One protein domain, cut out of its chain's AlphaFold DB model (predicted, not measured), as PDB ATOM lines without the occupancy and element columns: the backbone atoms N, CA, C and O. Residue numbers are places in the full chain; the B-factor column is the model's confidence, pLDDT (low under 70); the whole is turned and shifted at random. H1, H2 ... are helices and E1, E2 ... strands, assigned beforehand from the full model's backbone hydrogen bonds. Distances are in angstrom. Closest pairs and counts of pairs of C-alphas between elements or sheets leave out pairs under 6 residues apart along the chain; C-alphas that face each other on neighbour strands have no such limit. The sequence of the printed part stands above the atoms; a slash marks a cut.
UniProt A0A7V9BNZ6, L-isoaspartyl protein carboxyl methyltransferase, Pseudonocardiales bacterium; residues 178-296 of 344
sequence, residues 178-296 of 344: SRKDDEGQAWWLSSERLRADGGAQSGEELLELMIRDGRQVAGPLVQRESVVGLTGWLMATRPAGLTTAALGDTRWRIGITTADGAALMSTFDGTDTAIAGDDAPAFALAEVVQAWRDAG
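What this domain is: This is residues 178 to 296 of the 344 residues of the protein "L-isoaspartyl protein carboxyl methyltransferase" of Pseudonocardiales bacterium (UniProt A0A7V9BNZ6). What is the main picture? A strongly twisted sheet of seven strands curls round helix H2, while H3 and H4 cover its other face and short H1 only grazes it. This makes three layers, with helices on both faces of the sheet. What does the chain hold? The printed part has 119 residues, with four named helices and seven named strands in the order E1 E2 H1 H2 E3 H3 E4 E5 E6 E7 H4; the class is mixed, helices and strands, and the sheet, E1 E2 E4 E5 E6 E7 E3, is antiparallel throughout. How large is it? It is compact, with a radius of gyration of the C-alphas of 13.5 A and spans of 41 by 32 by 22 A.

Where its parts are: Where do the first elements lie? E1 is residues 178 to 180, beginning at C-alpha 178 (58.232, 3.646, -29.697); E2 is 186 to 191, H1 192 to 196. H2, residues 203 to 213, is 15.3 A long, and E3 is 215 to 218. What follows? H3, residues 227 to 237, is 15.1 A long. E4 is 242 to 247, E5 252 to 258 with 19.0 A, E6 261 to 266 and E7 272 to 277. H4, residues 280 to 294, is 20.8 A long and ends at C-alpha 294 (29.215, 9.772, -49.183).

How they stand to each other: How are the strands joined? E4, E5, E6 and E7 form a meander, each strand the antiparallel neighbour of the one before: N 245 and O 253 are 3.0 A apart, N 256 and O 263 2.9 A, N 264 and O 274 2.8 A, each within hydrogen-bond range. At the edges, E1 pairs with E2 in a hairpin, N 179 to O 187 at 2.8 A, and E3 with E7, N 217 to O 273 at 2.9 A; E2 pairs with E4, N 190 to O 244 at 2.8 A. Where are the helices? H2 is on the sheet, its closest C-alphas to E7 being Asp 213 and Ala 276, 5.4 A; H3 lies on the opposite face at a height of 10.5 A. H4 is over E5 and E6 at a height of 10.3 A, and with residues 288 to 292 alone touches H3, about perpendicular at 81 degrees; the closest C-alphas are Leu 230 and Trp 292, 6.8 A. How do the helix backbones look? In H1, H2, H3 and H4 every O i to N i+4 pair is within hydrogen-bond range.

The domain as a whole: How far does it reach? The two C-alphas farthest apart, of Asp 182 and Gly 296, are 43.9 A apart. Are there cuts or long links? The printed part has no cut and no long link. Where is confidence low? The mean pLDDT of the printed part is 89.6; residues 198 to 200 and 223 are under 70.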
ATOM      1  N   SER A 178      57.495   2.393 -29.519       90.12
ATOM      2  CA  SER A 178      58.232   3.646 -29.697       90.12
ATOM      3  C   SER A 178      59.744   3.455 -29.786       90.12
ATOM      4  O   SER A 178      60.303   2.516 -29.221       90.12
ATOM      5  N   ARG A 179      60.411   4.373 -30.484       88.94
ATOM      6  CA  ARG A 179      61.865   4.470 -30.641       88.94
ATOM      7  C   ARG A 179      62.253   5.940 -30.852       88.94
ATOM      8  O   ARG A 179      61.434   6.752 -31.275       88.94
ATOM      9  N   LYS A 180      63.509   6.283 -30.568       87.00
ATOM     10  CA  LYS A 180      64.142   7.507 -31.077       87.00
ATOM     11  C   LYS A 180      65.201   7.146 -32.109       87.00
ATOM     12  O   LYS A 180      65.912   6.163 -31.901       87.00
ATOM     13  N   ASP A 181      65.274   7.889 -33.206       85.81
ATOM     14  CA  ASP A 181      66.369   7.733 -34.167       85.81
ATOM     15  C   ASP A 181      67.643   8.466 -33.714       85.81
ATOM     16  O   ASP A 181      67.684   9.070 -32.637       85.81
ATOM     17  N   ASP A 182      68.697   8.376 -34.526       87.44
ATOM     18  CA  ASP A 182      70.016   8.950 -34.232       87.44
ATOM     19  C   ASP A 182      69.989  10.488 -34.135       87.44
ATOM     20  O   ASP A 182      70.860  11.085 -33.500       87.44
ATOM     21  N   GLU A 183      68.974  11.134 -34.718       85.69
ATOM     22  CA  GLU A 183      68.732  12.579 -34.631       85.69
ATOM     23  C   GLU A 183      67.842  12.951 -33.430       85.69
ATOM     24  O   GLU A 183      67.570  14.125 -33.176       85.69
ATOM     25  N   GLY A 184      67.408  11.955 -32.651       81.62
ATOM     26  CA  GLY A 184      66.553  12.117 -31.482       81.62
ATOM     27  C   GLY A 184      65.066  12.268 -31.806       81.62
ATOM     28  O   GLY A 184      64.288  12.534 -30.882       81.62
ATOM     29  N   GLN A 185      64.652  12.086 -33.065       84.44
ATOM     30  CA  GLN A 185      63.252  12.207 -33.467       84.44
ATOM     31  C   GLN A 185      62.437  11.022 -32.971       84.44
ATOM     32  O   GLN A 185      62.898   9.880 -32.931       84.44
ATOM     33  N   ALA A 186      61.198  11.304 -32.578       84.62
ATOM     34  CA  ALA A 186      60.305  10.298 -32.036       84.62
ATOM     35  C   ALA A 186      59.629   9.493 -33.154       84.62
ATOM     36  O   ALA A 186      58.960  10.037 -34.033       84.62
ATOM     37  N   TRP A 187      59.742   8.178 -33.040       91.50
ATOM     38  CA  TRP A 187      58.999   7.194 -33.807       91.50
ATOM     39  C   TRP A 187      58.080   6.463 -32.850       91.50
ATOM     40  O   TRP A 187      58.545   5.905 -31.860       91.50
ATOM     41  N   TRP A 188      56.781   6.471 -33.101       91.75
ATOM     42  CA  TRP A 188      55.839   5.708 -32.295       91.75
ATOM     43  C   TRP A 188      54.586   5.392 -33.086       91.75
ATOM     44  O   TRP A 188      54.229   6.119 -34.012       91.75
ATOM     45  N   LEU A 189      53.901   4.326 -32.686       91.00
ATOM     46  CA  LEU A 189      52.573   4.006 -33.187       91.00
ATOM     47  C   LEU A 189      51.628   3.602 -32.058       91.00
ATOM     48  O   LEU A 189      52.039   3.170 -30.980       91.00
ATOM     49  N   SER A 190      50.348   3.787 -32.333       90.56
ATOM     50  CA  SER A 190      49.221   3.476 -31.472       90.56
ATOM     51  C   SER A 190      48.137   2.859 -32.343       90.56
ATOM     52  O   SER A 190      47.677   3.515 -33.269       90.56
ATOM     53  N   SER A 191      47.739   1.616 -32.101       89.25
ATOM     54  CA  SER A 191      46.753   0.893 -32.904       89.25
ATOM     55  C   SER A 191      45.803   0.113 -32.010       89.25
ATOM     56  O   SER A 191      46.211  -0.729 -31.211       89.25
ATOM     57  N   GLU A 192      44.503   0.335 -32.191       83.44
ATOM     58  CA  GLU A 192      43.492  -0.437 -31.462       83.44
ATOM     59  C   GLU A 192      43.494  -1.909 -31.886       83.44
ATOM     60  O   GLU A 192      43.170  -2.787 -31.086       83.44
ATOM     61  N   ARG A 193      43.913  -2.183 -33.127       85.56
ATOM     62  CA  ARG A 193      44.006  -3.537 -33.673       85.56
ATOM     63  C   ARG A 193      45.081  -4.351 -32.964       85.56
ATOM     64  O   ARG A 193      44.792  -5.446 -32.506       85.56
ATOM     65  N   LEU A 194      46.277  -3.788 -32.776       83.56
ATOM     66  CA  LEU A 194      47.373  -4.476 -32.078       83.56
ATOM     67  C   LEU A 194      46.975  -4.919 -30.663       83.56
ATOM     68  O   LEU A 194      47.372  -5.990 -30.209       83.56
ATOM     69  N   ARG A 195      46.140  -4.125 -29.984       82.00
ATOM     70  CA  ARG A 195      45.614  -4.462 -28.652       82.00
ATOM     71  C   ARG A 195      44.505  -5.508 -28.698       82.00
ATOM     72  O   ARG A 195      44.389  -6.300 -27.766       82.00
ATOM     73  N   ALA A 196      43.697  -5.518 -29.756       77.38
ATOM     74  CA  ALA A 196      42.641  -6.507 -29.960       77.38
ATOM     75  C   ALA A 196      43.188  -7.876 -30.411       77.38
ATOM     76  O   ALA A 196      42.637  -8.907 -30.034       77.38
ATOM     77  N   ASP A 197      44.288  -7.886 -31.166       70.81
ATOM     78  CA  ASP A 197      44.861  -9.076 -31.805       70.81
ATOM     79  C   ASP A 197      45.663  -9.976 -30.842       70.81
ATOM     80  O   ASP A 197      46.193 -11.009 -31.252       70.81
ATOM     81  N   GLY A 198      45.787  -9.606 -29.561       62.50
ATOM     82  CA  GLY A 198      46.407 -10.449 -28.530       62.50
ATOM     83  C   GLY A 198      47.879 -10.808 -28.781       62.50
ATOM     84  O   GLY A 198      48.359 -11.794 -28.223       62.50
ATOM     85  N   GLY A 199      48.589 -10.034 -29.613       59.12
ATOM     86  CA  GLY A 199      50.015 -10.218 -29.908       59.12
ATOM     87  C   GLY A 199      50.351 -11.006 -31.181       59.12
ATOM     88  O   GLY A 199      51.484 -11.459 -31.305       59.12
ATOM     89  N   ALA A 200      49.412 -11.184 -32.123       60.72
ATOM     90  CA  ALA A 200      49.682 -11.853 -33.408       60.72
ATOM     91  C   ALA A 200      50.694 -11.107 -34.309       60.72
ATOM     92  O   ALA A 200      51.442 -11.740 -35.047       60.72
ATOM     93  N   GLN A 201      50.717  -9.779 -34.223       71.12
ATOM     94  CA  GLN A 201      51.773  -8.910 -34.739       71.12
ATOM     95  C   GLN A 201      52.144  -7.953 -33.611       71.12
ATOM     96  O   GLN A 201      51.252  -7.443 -32.925       71.12
ATOM     97  N   SER A 202      53.434  -7.705 -33.398       82.25
ATOM     98  CA  SER A 202      53.855  -6.732 -32.389       82.25
ATOM     99  C   SER A 202      53.845  -5.307 -32.954       82.25
ATOM    100  O   SER A 202      54.045  -5.080 -34.149       82.25
ATOM    101  N   GLY A 203      53.637  -4.311 -32.088       86.00
ATOM    102  CA  GLY A 203      53.801  -2.913 -32.491       86.00
ATOM    103  C   GLY A 203      55.219  -2.602 -32.970       86.00
ATOM    104  O   GLY A 203      55.394  -1.743 -33.831       86.00
ATOM    105  N   GLU A 204      56.219  -3.318 -32.453       88.56
ATOM    106  CA  GLU A 204      57.620  -3.177 -32.853       88.56
ATOM    107  C   GLU A 204      57.829  -3.612 -34.305       88.56
ATOM    108  O   GLU A 204      58.405  -2.852 -35.077       88.56
ATOM    109  N   GLU A 205      57.282  -4.761 -34.711       90.94
ATOM    110  CA  GLU A 205      57.360  -5.258 -36.095       90.94
ATOM    111  C   GLU A 205      56.759  -4.266 -37.096       90.94
ATOM    112  O   GLU A 205      57.352  -3.978 -38.138       90.94
ATOM    113  N   LEU A 206      55.590  -3.707 -36.773       91.19
ATOM    114  CA  LEU A 206      54.938  -2.728 -37.639       91.19
ATOM    115  C   LEU A 206      55.710  -1.402 -37.685       91.19
ATOM    116  O   LEU A 206      55.818  -0.786 -38.746       91.19
ATOM    117  N   LEU A 207      56.269  -0.956 -36.556       92.62
ATOM    118  CA  LEU A 207      57.086   0.255 -36.516       92.62
ATOM    119  C   LEU A 207      58.380   0.071 -37.320       92.62
ATOM    120  O   LEU A 207      58.765   0.968 -38.066       92.62
ATOM    121  N   GLU A 208      59.018  -1.095 -37.224       92.81
ATOM    122  CA  GLU A 208      60.194  -1.448 -38.024       92.81
ATOM    123  C   GLU A 208      59.879  -1.504 -39.520       92.81
ATOM    124  O   GLU A 208      60.663  -0.988 -40.321       92.81
ATOM    125  N   LEU A 209      58.720  -2.047 -39.907       93.12
ATOM    126  CA  LEU A 209      58.249  -2.013 -41.292       93.12
ATOM    127  C   LEU A 209      58.114  -0.569 -41.797       93.12
ATOM    128  O   LEU A 209      58.599  -0.250 -42.883       93.12
ATOM    129  N   MET A 210      57.519   0.323 -40.998       94.19
ATOM    130  CA  MET A 210      57.394   1.743 -41.347       94.19
ATOM    131  C   MET A 210      58.746   2.449 -41.465       94.19
ATOM    132  O   MET A 210      58.913   3.292 -42.342       94.19
ATOM    133  N   ILE A 211      59.712   2.117 -40.606       93.00
ATOM    134  CA  ILE A 211      61.067   2.685 -40.658       93.00
ATOM    135  C   ILE A 211      61.810   2.208 -41.911       93.00
ATOM    136  O   ILE A 211      62.495   2.993 -42.564       93.00
ATOM    137  N   ARG A 212      61.706   0.917 -42.237       92.06
ATOM    138  CA  ARG A 212      62.500   0.282 -43.294       92.06
ATOM    139  C   ARG A 212      61.934   0.524 -44.692       92.06
ATOM    140  O   ARG A 212      62.690   0.856 -45.602       92.06
ATOM    141  N   ASP A 213      60.625   0.344 -44.841       93.19
ATOM    142  CA  ASP A 213      59.937   0.283 -46.134       93.19
ATOM    143  C   ASP A 213      58.949   1.451 -46.328       93.19
ATOM    144  O   ASP A 213      58.256   1.531 -47.346       93.19
ATOM    145  N   GLY A 214      58.887   2.373 -45.361       93.31
ATOM    146  CA  GLY A 214      58.019   3.542 -45.395       93.31
ATOM    147  C   GLY A 214      58.291   4.435 -46.600       93.31
ATOM    148  O   GLY A 214      59.395   4.939 -46.804       93.31
ATOM    149  N   ARG A 215      57.244   4.692 -47.382       94.25
ATOM    150  CA  ARG A 215      57.269   5.633 -48.504       94.25
ATOM    151  C   ARG A 215      56.137   6.639 -48.393       94.25
ATOM    152  O   ARG A 215      55.064   6.341 -47.873       94.25
ATOM    153  N   GLN A 216      56.381   7.835 -48.910       93.81
ATOM    154  CA  GLN A 216      55.382   8.896 -48.969       93.81
ATOM    155  C   GLN A 216      54.633   8.831 -50.299       93.81
ATOM    156  O   GLN A 216      55.244   8.738 -51.365       93.81
ATOM    157  N   VAL A 217      53.309   8.907 -50.231       94.38
ATOM    158  CA  VAL A 217      52.414   9.022 -51.385       94.38
ATOM    159  C   VAL A 217      51.461  10.200 -51.202       94.38
ATOM    160  O   VAL A 217      51.355  10.768 -50.113       94.38
ATOM    161  N   ALA A 218      50.773  10.574 -52.281       94.12
ATOM    162  CA  ALA A 218      49.712  11.569 -52.209       94.12
ATOM    163  C   ALA A 218      48.621  11.109 -51.232       94.12
ATOM    164  O   ALA A 218      48.193   9.954 -51.257       94.12
ATOM    165  N   GLY A 219      48.204  12.025 -50.367       91.56
ATOM    166  CA  GLY A 219      47.152  11.795 -49.397       91.56
ATOM    167  C   GLY A 219      45.761  11.782 -50.023       91.56
ATOM    168  O   GLY A 219      45.577  12.189 -51.174       91.56
ATOM    169  N   PRO A 220      44.764  11.283 -49.280       93.12
ATOM    170  CA  PRO A 220      43.444  11.037 -49.832       93.12
ATOM    171  C   PRO A 220      42.592  12.305 -49.960       93.12
ATOM    172  O   PRO A 220      41.570  12.257 -50.648       93.12
ATOM    173  N   LEU A 221      42.965  13.414 -49.306       92.81
ATOM    174  CA  LEU A 221      42.195  14.657 -49.327       92.81
ATOM    175  C   LEU A 221      42.535  15.533 -50.534       92.81
ATOM    176  O   LEU A 221      43.698  15.736 -50.880       92.81
ATOM    177  N   VAL A 222      41.499  16.099 -51.155       86.81
ATOM    178  CA  VAL A 222      41.644  17.125 -52.199       86.81
ATOM    179  C   VAL A 222      41.546  18.531 -51.603       86.81
ATOM    180  O   VAL A 222      41.086  18.719 -50.475       86.81
ATOM    181  N   GLN A 223      41.959  19.548 -52.368       68.88
ATOM    182  CA  GLN A 223      41.925  20.942 -51.915       68.88
ATOM    183  C   GLN A 223      40.537  21.318 -51.359       68.88
ATOM    184  O   GLN A 223      39.524  21.117 -52.030       68.88
ATOM    185  N   ARG A 224      40.528  21.927 -50.160       79.06
ATOM    186  CA  ARG A 224      39.358  22.387 -49.372       79.06
ATOM    187  C   ARG A 224      38.631  21.320 -48.545       79.06
ATOM    188  O   ARG A 224      37.691  21.674 -47.841       79.06
ATOM    189  N   GLU A 225      39.031  20.050 -48.593       91.75
ATOM    190  CA  GLU A 225      38.478  19.054 -47.668       91.75
ATOM    191  C   GLU A 225      39.039  19.238 -46.250       91.75
ATOM    192  O   GLU A 225      40.209  19.559 -46.056       91.75
ATOM    193  N   SER A 226      38.183  19.053 -45.244       90.81
ATOM    194  CA  SER A 226      38.544  19.261 -43.842       90.81
ATOM    195  C   SER A 226      39.222  18.024 -43.254       90.81
ATOM    196  O   SER A 226      38.554  17.033 -42.949       90.81
ATOM    197  N   VAL A 227      40.536  18.098 -43.016       91.00
ATOM    198  CA  VAL A 227      41.278  17.051 -42.287       91.00
ATOM    199  C   VAL A 227      40.746  16.853 -40.870       91.00
ATOM    200  O   VAL A 227      40.700  15.731 -40.372       91.00
ATOM    201  N   VAL A 228      40.275  17.928 -40.234       88.75
ATOM    202  CA  VAL A 228      39.644  17.888 -38.911       88.75
ATOM    203  C   VAL A 228      38.324  17.121 -38.972       88.75
ATOM    204  O   VAL A 228      38.057  16.300 -38.097       88.75
ATOM    205  N   GLY A 229      37.521  17.348 -40.017       90.81
ATOM    206  CA  GLY A 229      36.272  16.620 -40.244       90.81
ATOM    207  C   GLY A 229      36.507  15.131 -40.475       90.81
ATOM    208  O   GLY A 229      35.915  14.311 -39.778       90.81
ATOM    209  N   LEU A 230      37.438  14.773 -41.363       92.94
ATOM    210  CA  LEU A 230      37.793  13.373 -41.602       92.94
ATOM    211  C   LEU A 230      38.393  12.706 -40.353       92.94
ATOM    212  O   LEU A 230      38.074  11.563 -40.046       92.94
ATOM    213  N   THR A 231      39.232  13.414 -39.598       91.19
ATOM    214  CA  THR A 231      39.803  12.889 -38.348       91.19
ATOM    215  C   THR A 231      38.707  12.642 -37.307       91.19
ATOM    216  O   THR A 231      38.691  11.585 -36.684       91.19
ATOM    217  N   GLY A 232      37.747  13.563 -37.161       90.06
ATOM    218  CA  GLY A 232      36.570  13.364 -36.311       90.06
ATOM    219  C   GLY A 232      35.706  12.183 -36.768       90.06
ATOM    220  O   GLY A 232      35.289  11.375 -35.944       90.06
ATOM    221  N   TRP A 233      35.507  12.029 -38.080       91.81
ATOM    222  CA  TRP A 233      34.818  10.875 -38.658       91.81
ATOM    223  C   TRP A 233      35.508   9.557 -38.304       91.81
ATOM    224  O   TRP A 233      34.853   8.649 -37.808       91.81
ATOM    225  N   LEU A 234      36.831   9.473 -38.473       92.25
ATOM    226  CA  LEU A 234      37.616   8.292 -38.104       92.25
ATOM    227  C   LEU A 234      37.473   7.942 -36.615       92.25
ATOM    228  O   LEU A 234      37.352   6.765 -36.278       92.25
ATOM    229  N   MET A 235      37.444   8.945 -35.731       87.88
ATOM    230  CA  MET A 235      37.207   8.730 -34.297       87.88
ATOM    231  C   MET A 235      35.796   8.218 -34.004       87.88
ATOM    232  O   MET A 235      35.637   7.407 -33.094       87.88
ATOM    233  N   ALA A 236      34.793   8.684 -34.751       90.19
ATOM    234  CA  ALA A 236      33.401   8.301 -34.547       90.19
ATOM    235  C   ALA A 236      33.077   6.918 -35.124       90.19
ATOM    236  O   ALA A 236      32.420   6.110 -34.473       90.19
ATOM    237  N   THR A 237      33.559   6.611 -36.331       91.44
ATOM    238  CA  THR A 237      33.257   5.339 -37.004       91.44
ATOM    239  C   THR A 237      34.204   4.212 -36.625       91.44
ATOM    240  O   THR A 237      33.871   3.055 -36.864       91.44
ATOM    241  N   ARG A 238      35.380   4.535 -36.065       89.94
ATOM    242  CA  ARG A 238      36.378   3.582 -35.546       89.94
ATOM    243  C   ARG A 238      36.627   2.412 -36.510       89.94
ATOM    244  O   ARG A 238      36.380   1.259 -36.150       89.94
ATOM    245  N   PRO A 239      37.067   2.691 -37.751       92.12
ATOM    246  CA  PRO A 239      37.312   1.631 -38.718       92.12
ATOM    247  C   PRO A 239      38.338   0.631 -38.170       92.12
ATOM    248  O   PRO A 239      39.252   0.997 -37.427       92.12
ATOM    249  N   ALA A 240      38.195  -0.639 -38.548       90.12
ATOM    250  CA  ALA A 240      39.149  -1.670 -38.159       90.12
ATOM    251  C   ALA A 240      40.569  -1.265 -38.590       90.12
ATOM    252  O   ALA A 240      40.774  -0.796 -39.708       90.12
ATOM    253  N   GLY A 241      41.545  -1.428 -37.695       90.81
ATOM    254  CA  GLY A 241      42.920  -1.012 -37.972       90.81
ATOM    255  C   GLY A 241      43.215   0.464 -37.711       90.81
ATOM    256  O   GLY A 241      44.324   0.897 -38.024       90.81
ATOM    257  N   LEU A 242      42.285   1.248 -37.145       93.50
ATOM    258  CA  LEU A 242      42.540   2.658 -36.843       93.50
ATOM    259  C   LEU A 242      43.817   2.822 -36.001       93.50
ATOM    260  O   LEU A 242      43.964   2.221 -34.934       93.50
ATOM    261  N   THR A 243      44.746   3.621 -36.521       93.62
ATOM    262  CA  THR A 243      46.105   3.775 -35.989       93.62
ATOM    263  C   THR A 243      46.547   5.226 -36.044       93.62
ATOM    264  O   THR A 243      46.254   5.928 -37.013       93.62
ATOM    265  N   THR A 244      47.298   5.663 -35.035       93.56
ATOM    266  CA  THR A 244      47.998   6.948 -35.017       93.56
ATOM    267  C   THR A 244      49.492   6.743 -34.846       93.56
ATOM    268  O   THR A 244      49.928   5.731 -34.300       93.56
ATOM    269  N   ALA A 245      50.290   7.677 -35.357       92.75
ATOM    270  CA  ALA A 245      51.742   7.567 -35.303       92.75
ATOM    271  C   ALA A 245      52.452   8.922 -35.384       92.75
ATOM    272  O   ALA A 245      51.909   9.892 -35.921       92.75
ATOM    273  N   ALA A 246      53.709   8.937 -34.946       90.62
ATOM    274  CA  ALA A 246      54.733   9.848 -35.456       90.62
ATOM    275  C   ALA A 246      55.857   9.016 -36.079       90.62
ATOM    276  O   ALA A 246      56.227   7.973 -35.541       90.62
ATOM    277  N   LEU A 247      56.373   9.461 -37.223       90.94
ATOM    278  CA  LEU A 247      57.292   8.679 -38.055       90.94
ATOM    279  C   LEU A 247      58.581   9.459 -38.331       90.94
ATOM    280  O   LEU A 247      58.918   9.717 -39.485       90.94
ATOM    281  N   GLY A 248      59.247   9.913 -37.263       83.31
ATOM    282  CA  GLY A 248      60.518  10.642 -37.363       83.31
ATOM    283  C   GLY A 248      60.405  12.073 -37.884       83.31
ATOM    284  O   GLY A 248      61.416  12.742 -38.064       83.31
ATOM    285  N   ASP A 249      59.186  12.560 -38.122       81.12
ATOM    286  CA  ASP A 249      58.905  13.954 -38.442       81.12
ATOM    287  C   ASP A 249      58.032  14.603 -37.357       81.12
ATOM    288  O   ASP A 249      57.524  13.957 -36.436       81.12
ATOM    289  N   THR A 250      57.855  15.919 -37.449       71.56
ATOM    290  CA  THR A 250      57.023  16.681 -36.507       71.56
ATOM    291  C   THR A 250      55.519  16.500 -36.752       71.56
ATOM    292  O   THR A 250      54.711  17.139 -36.075       71.56
ATOM    293  N   ARG A 251      55.108  15.653 -37.709       81.38
ATOM    294  CA  ARG A 251      53.709  15.505 -38.124       81.38
ATOM    295  C   ARG A 251      53.089  14.275 -37.482       81.38
ATOM    296  O   ARG A 251      53.534  13.144 -37.654       81.38
ATOM    297  N   TRP A 252      51.972  14.488 -36.800       87.69
ATOM    298  CA  TRP A 252      51.138  13.377 -36.358       87.69
ATOM    299  C   TRP A 252      50.338  12.826 -37.522       87.69
ATOM    300  O   TRP A 252      49.780  13.580 -38.332       87.69
ATOM    301  N   ARG A 253      50.245  11.505 -37.566       92.75
ATOM    302  CA  ARG A 253      49.567  10.768 -38.622       92.75
ATOM    303  C   ARG A 253      48.434   9.930 -38.057       92.75
ATOM    304  O   ARG A 253      48.497   9.482 -36.914       92.75
ATOM    305  N   ILE A 254      47.412   9.717 -38.878       94.31
ATOM    306  CA  ILE A 254      46.265   8.856 -38.586       94.31
ATOM    307  C   ILE A 254      45.903   8.052 -39.831       94.31
ATOM    308  O   ILE A 254      46.031   8.540 -40.951       94.31
ATOM    309  N   GLY A 255      45.436   6.826 -39.658       95.31
ATOM    310  CA  GLY A 255      44.925   6.036 -40.767       95.31
ATOM    311  C   GLY A 255      44.692   4.593 -40.374       95.31
ATOM    312  O   GLY A 255      44.251   4.324 -39.259       95.31
ATOM    313  N   ILE A 256      44.964   3.677 -41.298       95.50
ATOM    314  CA  ILE A 256      44.613   2.265 -41.170       95.50
ATOM    315  C   ILE A 256      45.877   1.416 -41.187       95.50
ATOM    316  O   ILE A 256      46.799   1.663 -41.962       95.50
ATOM    317  N   THR A 257      45.909   0.397 -40.338       94.12
ATOM    318  CA  THR A 257      46.908  -0.669 -40.368       94.12
ATOM    319  C   THR A 257      46.232  -2.012 -40.598       94.12
ATOM    320  O   THR A 257      45.197  -2.315 -40.000       94.12
ATOM    321  N   THR A 258      46.865  -2.861 -41.400       91.19
ATOM    322  CA  THR A 258      46.536  -4.288 -41.562       91.19
ATOM    323  C   THR A 258      47.689  -5.143 -41.020       91.19
ATOM    324  O   THR A 258      48.688  -4.598 -40.541       91.19
ATOM    325  N   ALA A 259      47.542  -6.470 -41.018       85.44
ATOM    326  CA  ALA A 259      48.610  -7.367 -40.568       85.44
ATOM    327  C   ALA A 259      49.915  -7.171 -41.363       85.44
ATOM    328  O   ALA A 259      51.000  -7.320 -40.815       85.44
ATOM    329  N   ASP A 260      49.809  -6.767 -42.630       86.12
ATOM    330  CA  ASP A 260      50.935  -6.720 -43.562       86.12
ATOM    331  C   ASP A 260      51.291  -5.298 -44.015       86.12
ATOM    332  O   ASP A 260      52.075  -5.135 -44.948       86.12
ATOM    333  N   GLY A 261      50.748  -4.253 -43.374       93.06
ATOM    334  CA  GLY A 261      51.066  -2.882 -43.759       93.06
ATOM    335  C   GLY A 261      50.359  -1.770 -42.988       93.06
ATOM    336  O   GLY A 261      49.537  -1.988 -42.092       93.06
ATOM    337  N   ALA A 262      50.658  -0.535 -43.387       96.00
ATOM    338  CA  ALA A 262      50.005   0.668 -42.887       96.00
ATOM    339  C   ALA A 262      49.788   1.713 -43.985       96.00
ATOM    340  O   ALA A 262      50.566   1.804 -44.931       96.00
ATOM    341  N   ALA A 263      48.766   2.548 -43.805       97.12
ATOM    342  CA  ALA A 263      48.555   3.786 -44.542       97.12
ATOM    343  C   ALA A 263      48.106   4.884 -43.576       97.12
ATOM    344  O   ALA A 263      46.995   4.839 -43.049       97.12
ATOM    345  N   LEU A 264      48.985   5.856 -43.326       96.38
ATOM    346  CA  LEU A 264      48.839   6.872 -42.284       96.38
ATOM    347  C   LEU A 264      48.989   8.279 -42.882       96.38
ATOM    348  O   LEU A 264      50.097   8.735 -43.197       96.38
ATOM    349  N   MET A 265      47.861   8.968 -43.046       95.62
ATOM    350  CA  MET A 265      47.811  10.327 -43.581       95.62
ATOM    351  C   MET A 265      48.204  11.367 -42.533       95.62
ATOM    352  O   MET A 265      47.971  11.185 -41.336       95.62
ATOM    353  N   SER A 266      48.777  12.479 -42.982       91.25
ATOM    354  CA  SER A 266      49.048  13.641 -42.135       91.25
ATOM    355  C   SER A 266      47.753  14.204 -41.542       91.25
ATOM    356  O   SER A 266      46.796  14.483 -42.259       91.25
ATOM    357  N   THR A 267      47.729  14.429 -40.228       88.50
ATOM    358  CA  THR A 267      46.602  15.092 -39.540       88.50
ATOM    359  C   THR A 267      46.628  16.619 -39.677       88.50
ATOM    360  O   THR A 267      45.787  17.295 -39.080       88.50
ATOM    361  N   PHE A 268      47.616  17.166 -40.393       84.50
ATOM    362  CA  PHE A 268      47.766  18.603 -40.624       84.50
ATOM    363  C   PHE A 268      46.947  19.073 -41.828       84.50
ATOM    364  O   PHE A 268      46.223  20.057 -41.738       84.50
ATOM    365  N   ASP A 269      47.018  18.338 -42.937       85.88
ATOM    366  CA  ASP A 269      46.316  18.689 -44.177       85.88
ATOM    367  C   ASP A 269      45.724  17.482 -44.926       85.88
ATOM    368  O   ASP A 269      44.913  17.663 -45.832       85.88
ATOM    369  N   GLY A 270      46.086  16.249 -44.549       90.00
ATOM    370  CA  GLY A 270      45.670  15.019 -45.229       90.00
ATOM    371  C   GLY A 270      46.164  14.889 -46.675       90.00
ATOM    372  O   GLY A 270      45.632  14.062 -47.417       90.00
ATOM    373  N   THR A 271      47.153  15.689 -47.088       88.25
ATOM    374  CA  THR A 271      47.672  15.728 -48.467       88.25
ATOM    375  C   THR A 271      48.881  14.825 -48.692       88.25
ATOM    376  O   THR A 271      49.226  14.543 -49.840       88.25
ATOM    377  N   ASP A 272      49.484  14.310 -47.620       92.12
ATOM    378  CA  ASP A 272      50.517  13.276 -47.659       92.12
ATOM    379  C   ASP A 272      50.116  12.049 -46.834       92.12
ATOM    380  O   ASP A 272      49.421  12.153 -45.819       92.12
ATOM    381  N   THR A 273      50.522  10.864 -47.288       95.50
ATOM    382  CA  THR A 273      50.295   9.589 -46.596       95.50
ATOM    383  C   THR A 273      51.564   8.756 -46.592       95.50
ATOM    384  O   THR A 273      52.167   8.519 -47.636       95.50
ATOM    385  N   ALA A 274      51.943   8.288 -45.406       95.94
ATOM    386  CA  ALA A 274      52.999   7.308 -45.237       95.94
ATOM    387  C   ALA A 274      52.397   5.916 -45.413       95.94
ATOM    388  O   ALA A 274      51.435   5.580 -44.719       95.94
ATOM    389  N   ILE A 275      52.960   5.122 -46.318       96.75
ATOM    390  CA  ILE A 275      52.564   3.731 -46.529       96.75
ATOM    391  C   ILE A 275      53.765   2.802 -46.384       96.75
ATOM    392  O   ILE A 275      54.877   3.169 -46.764       96.75
ATOM    393  N   ALA A 276      53.534   1.601 -45.871       96.81
ATOM    394  CA  ALA A 276      54.508   0.513 -45.872       96.81
ATOM    395  C   ALA A 276      53.781  -0.829 -45.957       96.81
ATOM    396  O   ALA A 276      52.624  -0.926 -45.543       96.81
ATOM    397  N   GLY A 277      54.475  -1.851 -46.459       94.38
ATOM    398  CA  GLY A 277      53.888  -3.169 -46.670       94.38
ATOM    399  C   GLY A 277      53.053  -3.259 -47.948       94.38
ATOM    400  O   GLY A 277      53.416  -2.666 -48.969       94.38
ATOM    401  N   ASP A 278      51.969  -4.033 -47.901       93.31
ATOM    402  CA  ASP A 278      51.050  -4.193 -49.032       93.31
ATOM    403  C   ASP A 278      50.117  -2.979 -49.241       93.31
ATOM    404  O   ASP A 278      50.131  -1.999 -48.493       93.31
ATOM    405  N   ASP A 279      49.307  -3.016 -50.304       93.19
ATOM    406  CA  ASP A 279      48.403  -1.909 -50.647       93.19
ATOM    407  C   ASP A 279      47.054  -1.972 -49.891       93.19
ATOM    408  O   ASP A 279      46.240  -1.051 -50.003       93.19
ATOM    409  N   ALA A 280      46.784  -3.025 -49.104       94.56
ATOM    410  CA  ALA A 280      45.494  -3.215 -48.435       94.56
ATOM    411  C   ALA A 280      45.129  -2.079 -47.450       94.56
ATOM    412  O   ALA A 280      43.994  -1.594 -47.516       94.56
ATOM    413  N   PRO A 281      46.042  -1.569 -46.598       95.56
ATOM    414  CA  PRO A 281      45.775  -0.403 -45.760       95.56
ATOM    415  C   PRO A 281      45.421   0.850 -46.562       95.56
ATOM    416  O   PRO A 281      44.574   1.633 -46.134       95.56
ATOM    417  N   ALA A 282      46.056   1.052 -47.721       95.69
ATOM    418  CA  ALA A 282      45.805   2.216 -48.565       95.69
ATOM    419  C   ALA A 282      44.410   2.150 -49.200       95.69
ATOM    420  O   ALA A 282      43.696   3.155 -49.207       95.69
ATOM    421  N   PHE A 283      43.987   0.966 -49.660       95.19
ATOM    422  CA  PHE A 283      42.615   0.747 -50.123       95.19
ATOM    423  C   PHE A 283      41.597   0.948 -48.999       95.19
ATOM    424  O   PHE A 283      40.637   1.690 -49.188       95.19
ATOM    425  N   ALA A 284      41.839   0.384 -47.813       95.44
ATOM    426  CA  ALA A 284      40.951   0.550 -46.663       95.44
ATOM    427  C   ALA A 284      40.827   2.023 -46.235       95.44
ATOM    428  O   ALA A 284      39.726   2.511 -45.978       95.44
ATOM    429  N   LEU A 285      41.936   2.771 -46.210       96.44
ATOM    430  CA  LEU A 285      41.904   4.210 -45.943       96.44
ATOM    431  C   LEU A 285      41.082   4.951 -47.008       96.44
ATOM    432  O   LEU A 285      40.253   5.791 -46.660       96.44
ATOM    433  N   ALA A 286      41.265   4.630 -48.291       95.75
ATOM    434  CA  ALA A 286      40.501   5.239 -49.377       95.75
ATOM    435  C   ALA A 286      38.993   4.941 -49.278       95.75
ATOM    436  O   ALA A 286      38.186   5.849 -49.486       95.75
ATOM    437  N   GLU A 287      38.606   3.717 -48.911       96.38
ATOM    438  CA  GLU A 287      37.206   3.336 -48.677       96.38
ATOM    439  C   GLU A 287      36.584   4.137 -47.531       96.38
ATOM    440  O   GLU A 287      35.481   4.663 -47.674       96.38
ATOM    441  N   VAL A 288      37.301   4.303 -46.417       96.19
ATOM    442  CA  VAL A 288      36.810   5.098 -45.283       96.19
ATOM    443  C   VAL A 288      36.657   6.574 -45.657       96.19
ATOM    444  O   VAL A 288      35.668   7.210 -45.282       96.19
ATOM    445  N   VAL A 289      37.600   7.124 -46.426       96.44
ATOM    446  CA  VAL A 289      37.507   8.501 -46.933       96.44
ATOM    447  C   VAL A 289      36.324   8.648 -47.885       96.44
ATOM    448  O   VAL A 289      35.613   9.653 -47.825       96.44
ATOM    449  N   GLN A 290      36.073   7.657 -48.739       96.50
ATOM    450  CA  GLN A 290      34.909   7.672 -49.615       96.50
ATOM    451  C   GLN A 290      33.606   7.595 -48.813       96.50
ATOM    452  O   GLN A 290      32.710   8.392 -49.065       96.50
ATOM    453  N   ALA A 291      33.534   6.753 -47.781       95.88
ATOM    454  CA  ALA A 291      32.378   6.686 -46.889       95.88
ATOM    455  C   ALA A 291      32.108   8.026 -46.177       95.88
ATOM    456  O   ALA A 291      30.959   8.450 -46.072       95.88
ATOM    457  N   TRP A 292      33.157   8.737 -45.745       95.44
ATOM    458  CA  TRP A 292      33.027  10.092 -45.198       95.44
ATOM    459  C   TRP A 292      32.465  11.082 -46.226       95.44
ATOM    460  O   TRP A 292      31.594  11.892 -45.901       95.44
ATOM    461  N   ARG A 293      32.923  11.010 -47.483       95.38
ATOM    462  CA  ARG A 293      32.396  11.835 -48.582       95.38
ATOM    463  C   ARG A 293      30.933  11.524 -48.880       95.38
ATOM    464  O   ARG A 293      30.148  12.460 -49.021       95.38
ATOM    465  N   ASP A 294      30.577  10.246 -48.928       95.31
ATOM    466  CA  ASP A 294      29.215   9.772 -49.183       95.31
ATOM    467  C   ASP A 294      28.258  10.170 -48.048       95.31
ATOM    468  O   ASP A 294      27.092  10.476 -48.294       95.31
ATOM    469  N   ALA A 295      28.768  10.272 -46.817       92.31
ATOM    470  CA  ALA A 295      28.052  10.812 -45.663       92.31
ATOM    471  C   ALA A 295      27.920  12.351 -45.668       92.31
ATOM    472  O   ALA A 295      27.414  12.929 -44.706       92.31
ATOM    473  N   GLY A 296      28.370  13.035 -46.725       92.56
ATOM    474  CA  GLY A 296      28.294  14.493 -46.843       92.56
ATOM    475  C   GLY A 296      29.429  15.241 -46.144       92.56
ATOM    476  O   GLY A 296      29.297  16.435 -45.892       92.56
TER     477      GLY A 296